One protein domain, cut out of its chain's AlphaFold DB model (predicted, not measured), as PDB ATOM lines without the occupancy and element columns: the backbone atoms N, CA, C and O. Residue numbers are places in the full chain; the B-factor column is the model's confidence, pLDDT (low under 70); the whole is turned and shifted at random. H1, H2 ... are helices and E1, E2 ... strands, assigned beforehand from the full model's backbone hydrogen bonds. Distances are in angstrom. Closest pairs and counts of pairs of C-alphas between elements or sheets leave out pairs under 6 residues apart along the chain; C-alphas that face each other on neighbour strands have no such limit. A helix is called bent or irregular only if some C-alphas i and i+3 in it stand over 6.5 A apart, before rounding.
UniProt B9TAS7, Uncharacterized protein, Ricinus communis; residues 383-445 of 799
ATOM      1  N   TRP A 383     107.261 -19.051  70.030       63.34
ATOM      2  CA  TRP A 383     108.157 -19.289  71.157       63.34
ATOM      3  C   TRP A 383     109.010 -20.519  70.863       63.34
ATOM      4  O   TRP A 383     108.474 -21.610  70.662       63.34
ATOM      5  N   PHE A 384     110.332 -20.365  70.847       62.50
ATOM      6  CA  PHE A 384     111.250 -21.502  70.803       62.50
ATOM      7  C   PHE A 384     112.557 -21.195  71.526       62.50
ATOM      8  O   PHE A 384     112.977 -20.038  71.623       62.50
ATOM      9  N   SER A 385     113.190 -22.259  72.025       66.44
ATOM     10  CA  SER A 385     114.553 -22.210  72.537       66.44
ATOM     11  C   SER A 385     115.544 -22.764  71.524       66.44
ATOM     12  O   SER A 385     115.253 -23.744  70.824       66.44
ATOM     13  N   MET A 386     116.726 -22.159  71.452       67.19
ATOM     14  CA  MET A 386     117.791 -22.569  70.537       67.19
ATOM     15  C   MET A 386     119.154 -22.591  71.229       67.19
ATOM     16  O   MET A 386     119.426 -21.756  72.085       67.19
ATOM     17  N   ASN A 387     119.985 -23.547  70.812       75.75
ATOM     18  CA  ASN A 387     121.427 -23.558  71.040       75.75
ATOM     19  C   ASN A 387     122.085 -23.840  69.672       75.75
ATOM     20  O   ASN A 387     122.163 -25.011  69.293       75.75
ATOM     21  N   PRO A 388     122.355 -22.802  68.859       74.81
ATOM     22  CA  PRO A 388     122.867 -22.955  67.495       74.81
ATOM     23  C   PRO A 388     124.314 -23.445  67.505       74.81
ATOM     24  O   PRO A 388     125.115 -22.998  68.323       74.81
ATOM     25  N   GLU A 389     124.633 -24.382  66.615       73.69
ATOM     26  CA  GLU A 389     125.932 -25.056  66.612       73.69
ATOM     27  C   GLU A 389     127.022 -24.149  66.039       73.69
ATOM     28  O   GLU A 389     128.129 -24.148  66.568       73.69
ATOM     29  N   LEU A 390     126.698 -23.345  65.020       76.06
ATOM     30  CA  LEU A 390     127.609 -22.392  64.381       76.06
ATOM     31  C   LEU A 390     127.039 -20.968  64.386       76.06
ATOM     32  O   LEU A 390     125.826 -20.753  64.408       76.06
ATOM     33  N   ASP A 391     127.929 -19.979  64.308       73.94
ATOM     34  CA  ASP A 391     127.585 -18.564  64.125       73.94
ATOM     35  C   ASP A 391     126.991 -18.268  62.735       73.94
ATOM     36  O   ASP A 391     126.293 -17.270  62.547       73.94
ATOM     37  N   THR A 392     127.214 -19.160  61.771       70.38
ATOM     38  CA  THR A 392     126.642 -19.117  60.419       70.38
ATOM     39  C   THR A 392     125.261 -19.767  60.315       70.38
ATOM     40  O   THR A 392     124.620 -19.663  59.265       70.38
ATOM     41  N   ASP A 393     124.757 -20.408  61.378       71.88
ATOM     42  CA  ASP A 393     123.455 -21.075  61.337       71.88
ATOM     43  C   ASP A 393     122.349 -20.078  60.935       71.88
ATOM     44  O   ASP A 393     122.279 -18.973  61.490       71.88
ATOM     45  N   PRO A 394     121.417 -20.448  60.030       71.06
ATOM     46  CA  PRO A 394     120.350 -19.549  59.580       71.06
ATOM     47  C   PRO A 394     119.533 -18.961  60.733       71.06
ATOM     48  O   PRO A 394     119.059 -17.831  60.663       71.06
ATOM     49  N   VAL A 395     119.375 -19.720  61.819       70.62
ATOM     50  CA  VAL A 395     118.645 -19.282  63.010       70.62
ATOM     51  C   VAL A 395     119.468 -18.261  63.817       70.62
ATOM     52  O   VAL A 395     118.918 -17.251  64.253       70.62
ATOM     53  N   TYR A 396     120.782 -18.461  63.971       74.19
ATOM     54  CA  TYR A 396     121.659 -17.510  64.668       74.19
ATOM     55  C   TYR A 396     121.793 -16.197  63.890       74.19
ATOM     56  O   TYR A 396     121.578 -15.117  64.440       74.19
ATOM     57  N   THR A 397     122.056 -16.282  62.587       72.69
ATOM     58  CA  THR A 397     122.181 -15.114  61.702       72.69
ATOM     59  C   THR A 397     120.881 -14.314  61.635       72.69
ATOM     60  O   THR A 397     120.899 -13.094  61.793       72.69
ATOM     61  N   THR A 398     119.733 -14.979  61.473       71.81
ATOM     62  CA  THR A 398     118.430 -14.301  61.353       71.81
ATOM     63  C   THR A 398     117.999 -13.633  62.650       71.81
ATOM     64  O   THR A 398     117.414 -12.557  62.607       71.81
ATOM     65  N   PHE A 399     118.242 -14.250  63.808       72.56
ATOM     66  CA  PHE A 399     117.686 -13.741  65.058       72.56
ATOM     67  C   PHE A 399     118.693 -12.973  65.911       72.56
ATOM     68  O   PHE A 399     118.317 -11.953  66.478       72.56
ATOM     69  N   ILE A 400     119.952 -13.405  65.986       74.50
ATOM     70  CA  ILE A 400     120.971 -12.757  66.823       74.50
ATOM     71  C   ILE A 400     121.712 -11.672  66.040       74.50
ATOM     72  O   ILE A 400     121.710 -10.522  66.473       74.50
ATOM     73  N   GLN A 401     122.280 -11.994  64.872       75.00
ATOM     74  CA  GLN A 401     123.024 -11.000  64.081       75.00
ATOM     75  C   GLN A 401     122.095  -9.972  63.414       75.00
ATOM     76  O   GLN A 401     122.310  -8.767  63.526       75.00
ATOM     77  N   LYS A 402     121.038 -10.430  62.729       77.19
ATOM     78  CA  LYS A 402     120.086  -9.591  61.976       77.19
ATOM     79  C   LYS A 402     118.729  -9.498  62.674       77.19
ATOM     80  O   LYS A 402     117.688  -9.765  62.080       77.19
ATOM     81  N   ARG A 403     118.749  -9.111  63.951       74.75
ATOM     82  CA  ARG A 403     117.581  -9.138  64.842       74.75
ATOM     83  C   ARG A 403     116.322  -8.477  64.233       74.75
ATOM     84  O   ARG A 403     116.352  -7.281  63.937       74.75
ATOM     85  N   PRO A 404     115.183  -9.195  64.133       73.38
ATOM     86  CA  PRO A 404     113.912  -8.613  63.706       73.38
ATOM     87  C   PRO A 404     113.403  -7.578  64.717       73.38
ATOM     88  O   PRO A 404     113.470  -7.801  65.928       73.38
ATOM     89  N   ALA A 405     112.811  -6.481  64.240       71.12
ATOM     90  CA  ALA A 405     112.299  -5.407  65.103       71.12
ATOM     91  C   ALA A 405     111.186  -5.866  66.071       71.12
ATOM     92  O   ALA A 405     111.016  -5.303  67.150       71.12
ATOM     93  N   ASN A 406     110.442  -6.912  65.708       73.19
ATOM     94  CA  ASN A 406     109.362  -7.522  66.488       73.19
ATOM     95  C   ASN A 406     109.810  -8.738  67.328       73.19
ATOM     96  O   ASN A 406     108.953  -9.466  67.836       73.19
ATOM     97  N   ALA A 407     111.123  -8.969  67.476       67.12
ATOM     98  CA  ALA A 407     111.676 -10.091  68.232       67.12
ATOM     99  C   ALA A 407     112.220  -9.681  69.612       67.12
ATOM    100  O   ALA A 407     113.132  -8.854  69.746       67.12
ATOM    101  N   ARG A 408     111.709 -10.327  70.665       70.12
ATOM    102  CA  ARG A 408     112.256 -10.259  72.025       70.12
ATOM    103  C   ARG A 408     113.178 -11.450  72.254       70.12
ATOM    104  O   ARG A 408     112.704 -12.574  72.301       70.12
ATOM    105  N   ILE A 409     114.474 -11.193  72.402       71.25
ATOM    106  CA  ILE A 409     115.500 -12.221  72.617       71.25
ATOM    107  C   ILE A 409     115.987 -12.116  74.054       71.25
ATOM    108  O   ILE A 409     116.314 -11.017  74.504       71.25
ATOM    109  N   ILE A 410     115.996 -13.241  74.763       71.31
ATOM    110  CA  ILE A 410     116.490 -13.345  76.133       71.31
ATOM    111  C   ILE A 410     117.519 -14.471  76.172       71.31
ATOM    112  O   ILE A 410     117.212 -15.607  75.815       71.31
ATOM    113  N   GLU A 411     118.727 -14.145  76.612       70.19
ATOM    114  CA  GLU A 411     119.753 -15.131  76.929       70.19
ATOM    115  C   GLU A 411     119.513 -15.683  78.342       70.19
ATOM    116  O   GLU A 411     119.316 -14.926  79.305       70.19
ATOM    117  N   VAL A 412     119.447 -17.008  78.442       68.81
ATOM    118  CA  VAL A 412     119.162 -17.759  79.666       68.81
ATOM    119  C   VAL A 412     120.176 -18.890  79.790       68.81
ATOM    120  O   VAL A 412     120.013 -19.952  79.187       68.81
ATOM    121  N   ASN A 413     121.197 -18.672  80.614       76.00
ATOM    122  CA  ASN A 413     122.213 -19.672  80.919       76.00
ATOM    123  C   ASN A 413     121.928 -20.350  82.268       76.00
ATOM    124  O   ASN A 413     120.865 -20.181  82.879       76.00
ATOM    125  N   TRP A 414     122.852 -21.210  82.692       73.25
ATOM    126  CA  TRP A 414     122.746 -21.983  83.930       73.25
ATOM    127  C   TRP A 414     122.671 -21.101  85.188       73.25
ATOM    128  O   TRP A 414     122.019 -21.480  86.159       73.25
ATOM    129  N   ASP A 415     123.273 -19.914  85.145       69.56
ATOM    130  CA  ASP A 415     123.278 -18.897  86.201       69.56
ATOM    131  C   ASP A 415     121.874 -18.362  86.529       69.56
ATOM    132  O   ASP A 415     121.581 -18.002  87.668       69.56
ATOM    133  N   ARG A 416     120.983 -18.351  85.534       64.38
ATOM    134  CA  ARG A 416     119.596 -17.886  85.649       64.38
ATOM    135  C   ARG A 416     118.606 -19.007  85.933       64.38
ATOM    136  O   ARG A 416     117.401 -18.764  85.893       64.38
ATOM    137  N   ASN A 417     119.076 -20.227  86.206       73.06
ATOM    138  CA  ASN A 417     118.216 -21.357  86.536       73.06
ATOM    139  C   ASN A 417     117.801 -21.321  88.024       73.06
ATOM    140  O   ASN A 417     118.628 -21.619  88.887       73.06
ATOM    141  N   PRO A 418     116.518 -21.068  88.362       73.12
ATOM    142  CA  PRO A 418     116.064 -21.027  89.757       73.12
ATOM    143  C   PRO A 418     116.135 -22.387  90.471       73.12
ATOM    144  O   PRO A 418     116.038 -22.448  91.693       73.12
ATOM    145  N   PHE A 419     116.287 -23.479  89.714       69.81
ATOM    146  CA  PHE A 419     116.359 -24.854  90.216       69.81
ATOM    147  C   PHE A 419     117.791 -25.422  90.205       69.81
ATOM    148  O   PHE A 419     117.969 -26.641  90.249       69.81
ATOM    149  N   TRP A 420     118.815 -24.562  90.121       70.38
ATOM    150  CA  TRP A 420     120.222 -24.975  90.134       70.38
ATOM    151  C   TRP A 420     120.600 -25.668  91.453       70.38
ATOM    152  O   TRP A 420     120.282 -25.178  92.537       70.38
ATOM    153  N   ASN A 421     121.278 -26.819  91.377       82.38
ATOM    154  CA  ASN A 421     121.648 -27.619  92.548       82.38
ATOM    155  C   ASN A 421     123.104 -28.124  92.485       82.38
ATOM    156  O   ASN A 421     123.755 -28.078  91.442       82.38
ATOM    157  N   ALA A 422     123.610 -28.644  93.608       81.06
ATOM    158  CA  ALA A 422     125.001 -29.094  93.731       81.06
ATOM    159  C   ALA A 422     125.375 -30.254  92.786       81.06
ATOM    160  O   ALA A 422     126.530 -30.364  92.383       81.06
ATOM    161  N   ALA A 423     124.417 -31.108  92.410       74.69
ATOM    162  CA  ALA A 423     124.665 -32.200  91.467       74.69
ATOM    163  C   ALA A 423     124.860 -31.677  90.032       74.69
ATOM    164  O   ALA A 423     125.733 -32.160  89.317       74.69
ATOM    165  N   MET A 424     124.091 -30.662  89.628       76.50
ATOM    166  CA  MET A 424     124.241 -29.998  88.328       76.50
ATOM    167  C   MET A 424     125.537 -29.185  88.251       76.50
ATOM    168  O   MET A 424     126.206 -29.205  87.222       76.50
ATOM    169  N   GLU A 425     125.935 -28.541  89.351       79.88
ATOM    170  CA  GLU A 425     127.228 -27.856  89.442       79.88
ATOM    171  C   GLU A 425     128.403 -28.837  89.306       79.88
ATOM    172  O   GLU A 425     129.372 -28.555  88.602       79.88
ATOM    173  N   ALA A 426     128.304 -30.022  89.918       81.25
ATOM    174  CA  ALA A 426     129.308 -31.070  89.765       81.25
ATOM    175  C   ALA A 426     129.407 -31.574  88.312       81.25
ATOM    176  O   ALA A 426     130.515 -31.759  87.814       81.25
ATOM    177  N   GLU A 427     128.278 -31.738  87.614       77.94
ATOM    178  CA  GLU A 427     128.265 -32.116  86.193       77.94
ATOM    179  C   GLU A 427     128.838 -31.007  85.298       77.94
ATOM    180  O   GLU A 427     129.583 -31.297  84.364       77.94
ATOM    181  N   ARG A 428     128.573 -29.732  85.612       82.19
ATOM    182  CA  ARG A 428     129.169 -28.578  84.921       82.19
ATOM    183  C   ARG A 428     130.688 -28.560  85.075       82.19
ATOM    184  O   ARG A 428     131.407 -28.442  84.085       82.19
ATOM    185  N   LEU A 429     131.184 -28.700  86.305       85.56
ATOM    186  CA  LEU A 429     132.620 -28.736  86.596       85.56
ATOM    187  C   LEU A 429     133.300 -29.950  85.960       85.56
ATOM    188  O   LEU A 429     134.410 -29.825  85.447       85.56
ATOM    189  N   ARG A 430     132.620 -31.099  85.942       80.19
ATOM    190  CA  ARG A 430     133.083 -32.291  85.238       80.19
ATOM    191  C   ARG A 430     133.150 -32.062  83.731       80.19
ATOM    192  O   ARG A 430     134.193 -32.303  83.148       80.19
ATOM    193  N   SER A 431     132.087 -31.548  83.115       78.19
ATOM    194  CA  SER A 431     132.050 -31.232  81.682       78.19
ATOM    195  C   SER A 431     133.135 -30.224  81.296       78.19
ATOM    196  O   SER A 431     133.767 -30.384  80.259       78.19
ATOM    197  N   LYS A 432     133.413 -29.241  82.161       81.75
ATOM    198  CA  LYS A 432     134.515 -28.290  81.980       81.75
ATOM    199  C   LYS A 432     135.899 -28.947  82.051       81.75
ATOM    200  O   LYS A 432     136.827 -28.457  81.416       81.75
ATOM    201  N   ALA A 433     136.051 -30.005  82.847       79.25
ATOM    202  CA  ALA A 433     137.303 -30.745  82.981       79.25
ATOM    203  C   ALA A 433     137.500 -31.780  81.859       79.25
ATOM    204  O   ALA A 433     138.614 -31.909  81.355       79.25
ATOM    205  N   ASP A 434     136.433 -32.491  81.482       77.62
ATOM    206  CA  ASP A 434     136.444 -33.554  80.474       77.62
ATOM    207  C   ASP A 434     136.557 -32.967  79.051       77.62
ATOM    208  O   ASP A 434     137.414 -33.401  78.283       77.62
ATOM    209  N   ASP A 435     135.763 -31.935  78.725       75.50
ATOM    210  CA  ASP A 435     135.705 -31.319  77.391       75.50
ATOM    211  C   ASP A 435     135.691 -29.770  77.459       75.50
ATOM    212  O   ASP A 435     134.651 -29.136  77.241       75.50
ATOM    213  N   PRO A 436     136.847 -29.123  77.724       75.25
ATOM    214  CA  PRO A 436     136.938 -27.664  77.839       75.25
ATOM    215  C   PRO A 436     136.467 -26.916  76.582       75.25
ATOM    216  O   PRO A 436     135.823 -25.879  76.695       75.25
ATOM    217  N   ASP A 437     136.744 -27.462  75.392       68.44
ATOM    218  CA  ASP A 437     136.416 -26.838  74.099       68.44
ATOM    219  C   ASP A 437     134.904 -26.836  73.796       68.44
ATOM    220  O   ASP A 437     134.418 -26.018  73.016       68.44
ATOM    221  N   ASP A 438     134.153 -27.786  74.367       72.31
ATOM    222  CA  ASP A 438     132.700 -27.907  74.183       72.31
ATOM    223  C   ASP A 438     131.920 -27.198  75.303       72.31
ATOM    224  O   ASP A 438     130.718 -26.956  75.147       72.31
ATOM    225  N   TYR A 439     132.590 -26.838  76.404       76.44
ATOM    226  CA  TYR A 439     131.983 -26.219  77.582       76.44
ATOM    227  C   TYR A 439     131.227 -24.928  77.238       76.44
ATOM    228  O   TYR A 439     130.048 -24.804  77.577       76.44
ATOM    229  N   ASP A 440     131.873 -24.010  76.513       76.56
ATOM    230  CA  ASP A 440     131.302 -22.708  76.147       76.56
ATOM    231  C   ASP A 440     130.016 -22.865  75.320       76.56
ATOM    232  O   ASP A 440     129.042 -22.138  75.502       76.56
ATOM    233  N   HIS A 441     129.956 -23.885  74.466       77.50
ATOM    234  CA  HIS A 441     128.763 -24.160  73.674       77.50
ATOM    235  C   HIS A 441     127.650 -24.848  74.472       77.50
ATOM    236  O   HIS A 441     126.466 -24.538  74.316       77.50
ATOM    237  N   ILE A 442     127.999 -25.814  75.324       75.06
ATOM    238  CA  ILE A 442     127.012 -26.598  76.077       75.06
ATOM    239  C   ILE A 442     126.370 -25.753  77.185       75.06
ATOM    240  O   ILE A 442     125.150 -25.832  77.376       75.06
ATOM    241  N   TRP A 443     127.174 -24.957  77.895       73.50
ATOM    242  CA  TRP A 443     126.772 -24.258  79.118       73.50
ATOM    243  C   TRP A 443     126.579 -22.752  78.937       73.50
ATOM    244  O   TRP A 443     125.608 -22.227  79.476       73.50
ATOM    245  N   GLU A 444     127.444 -22.079  78.174       73.88
ATOM    246  CA  GLU A 444     127.374 -20.620  77.953       73.88
ATOM    247  C   GLU A 444     126.587 -20.248  76.678       73.88
ATOM    248  O   GLU A 444     126.331 -19.077  76.426       73.88
ATOM    249  N   GLY A 445     126.179 -21.234  75.864       69.56
ATOM    250  CA  GLY A 445     125.383 -21.009  74.649       69.56
ATOM    251  C   GLY A 445     126.145 -20.321  73.510       69.56
ATOM    252  O   GLY A 445     125.522 -19.814  72.574       69.56
TER     253      GLY A 445
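This is residues 383 to 445 of the 799 residues of an uncharacterized protein of Ricinus communis (UniProt B9TAS7). What is the shape? This is a loose, open frame with few contacts: E1, H1 and E2 lie towards one end, and H2, the longest helix, lies at the other. E2 runs along one long edge of the frame from the H1 end, and H3 folds back from the end of H2 towards the middle. What is it made of? The printed part has 63 residues with three named helices and two named strands, in the order E1, H1, E2, H2, H3, and its class is mixed, helices and strands; neither strand pairs with a named strand. How spread out is it? The radius of gyration of the C-alphas is 14.1 A, which is loose, and the spans are 39 by 26 by 13 A, only just flat.

What comes near the first strand? E1, residues 383 to 386, is only just apart from H1, residues 394 to 401, with their closest C-alphas 8.3 A apart. E1 is also apart from E2, residues 407 to 412. What comes near the second strand? H1 and E2 have 2 pairs of C-alphas within 8 A, the closest being those of Phe 399 and Ala 407 at 7.7 A. E2 is apart from H2, residues 422 to 434. How do the last two helices stand? H2 only just touches H3, residues 436 to 443, with 3 pairs of C-alphas within 8 A, the closest being those of Lys 432 and Tyr 439 at 5.5 A; H2 does so with residues 428 to 432 alone. They form a helical hairpin, running opposite ways at 37 degrees, only just a steep tilt. How complete are the helix backbones? In H2 every O i to N i+4 pair is within hydrogen-bond range, against 3 of 4 in H1 and 2 of 4 in H3.

Where does the first element begin? E1 begins at C-alpha 383, at (108.157, -19.289, 71.157). Which elements are longest? H2 measures 18.1 A from C-alpha 422, at (125.001, -29.094, 93.731), to C-alpha 434, and E2 measures 15.7 A. Where does the last helix end? H3 ends at C-alpha 443, at (126.772, -24.258, 79.118), and is only just irregular, with C-alphas 437 and 440 6.9 A apart.

How far does it reach? The two C-alphas farthest apart are those of Ala 405 and Asp 434, at 40.1 A. Which stretches stand free? Residues 416 to 423 do, and so do residues 433 to 438, of which 436 to 438 belong to H3. Is there a cut or a long link? The printed part has no cut, and no link is long; those from H1 to E2 and from H2 to H3 are tight. Where is confidence low? The mean pLDDT of the printed part is 73.8, and 11 residues are under 70, among them residues 383 to 386.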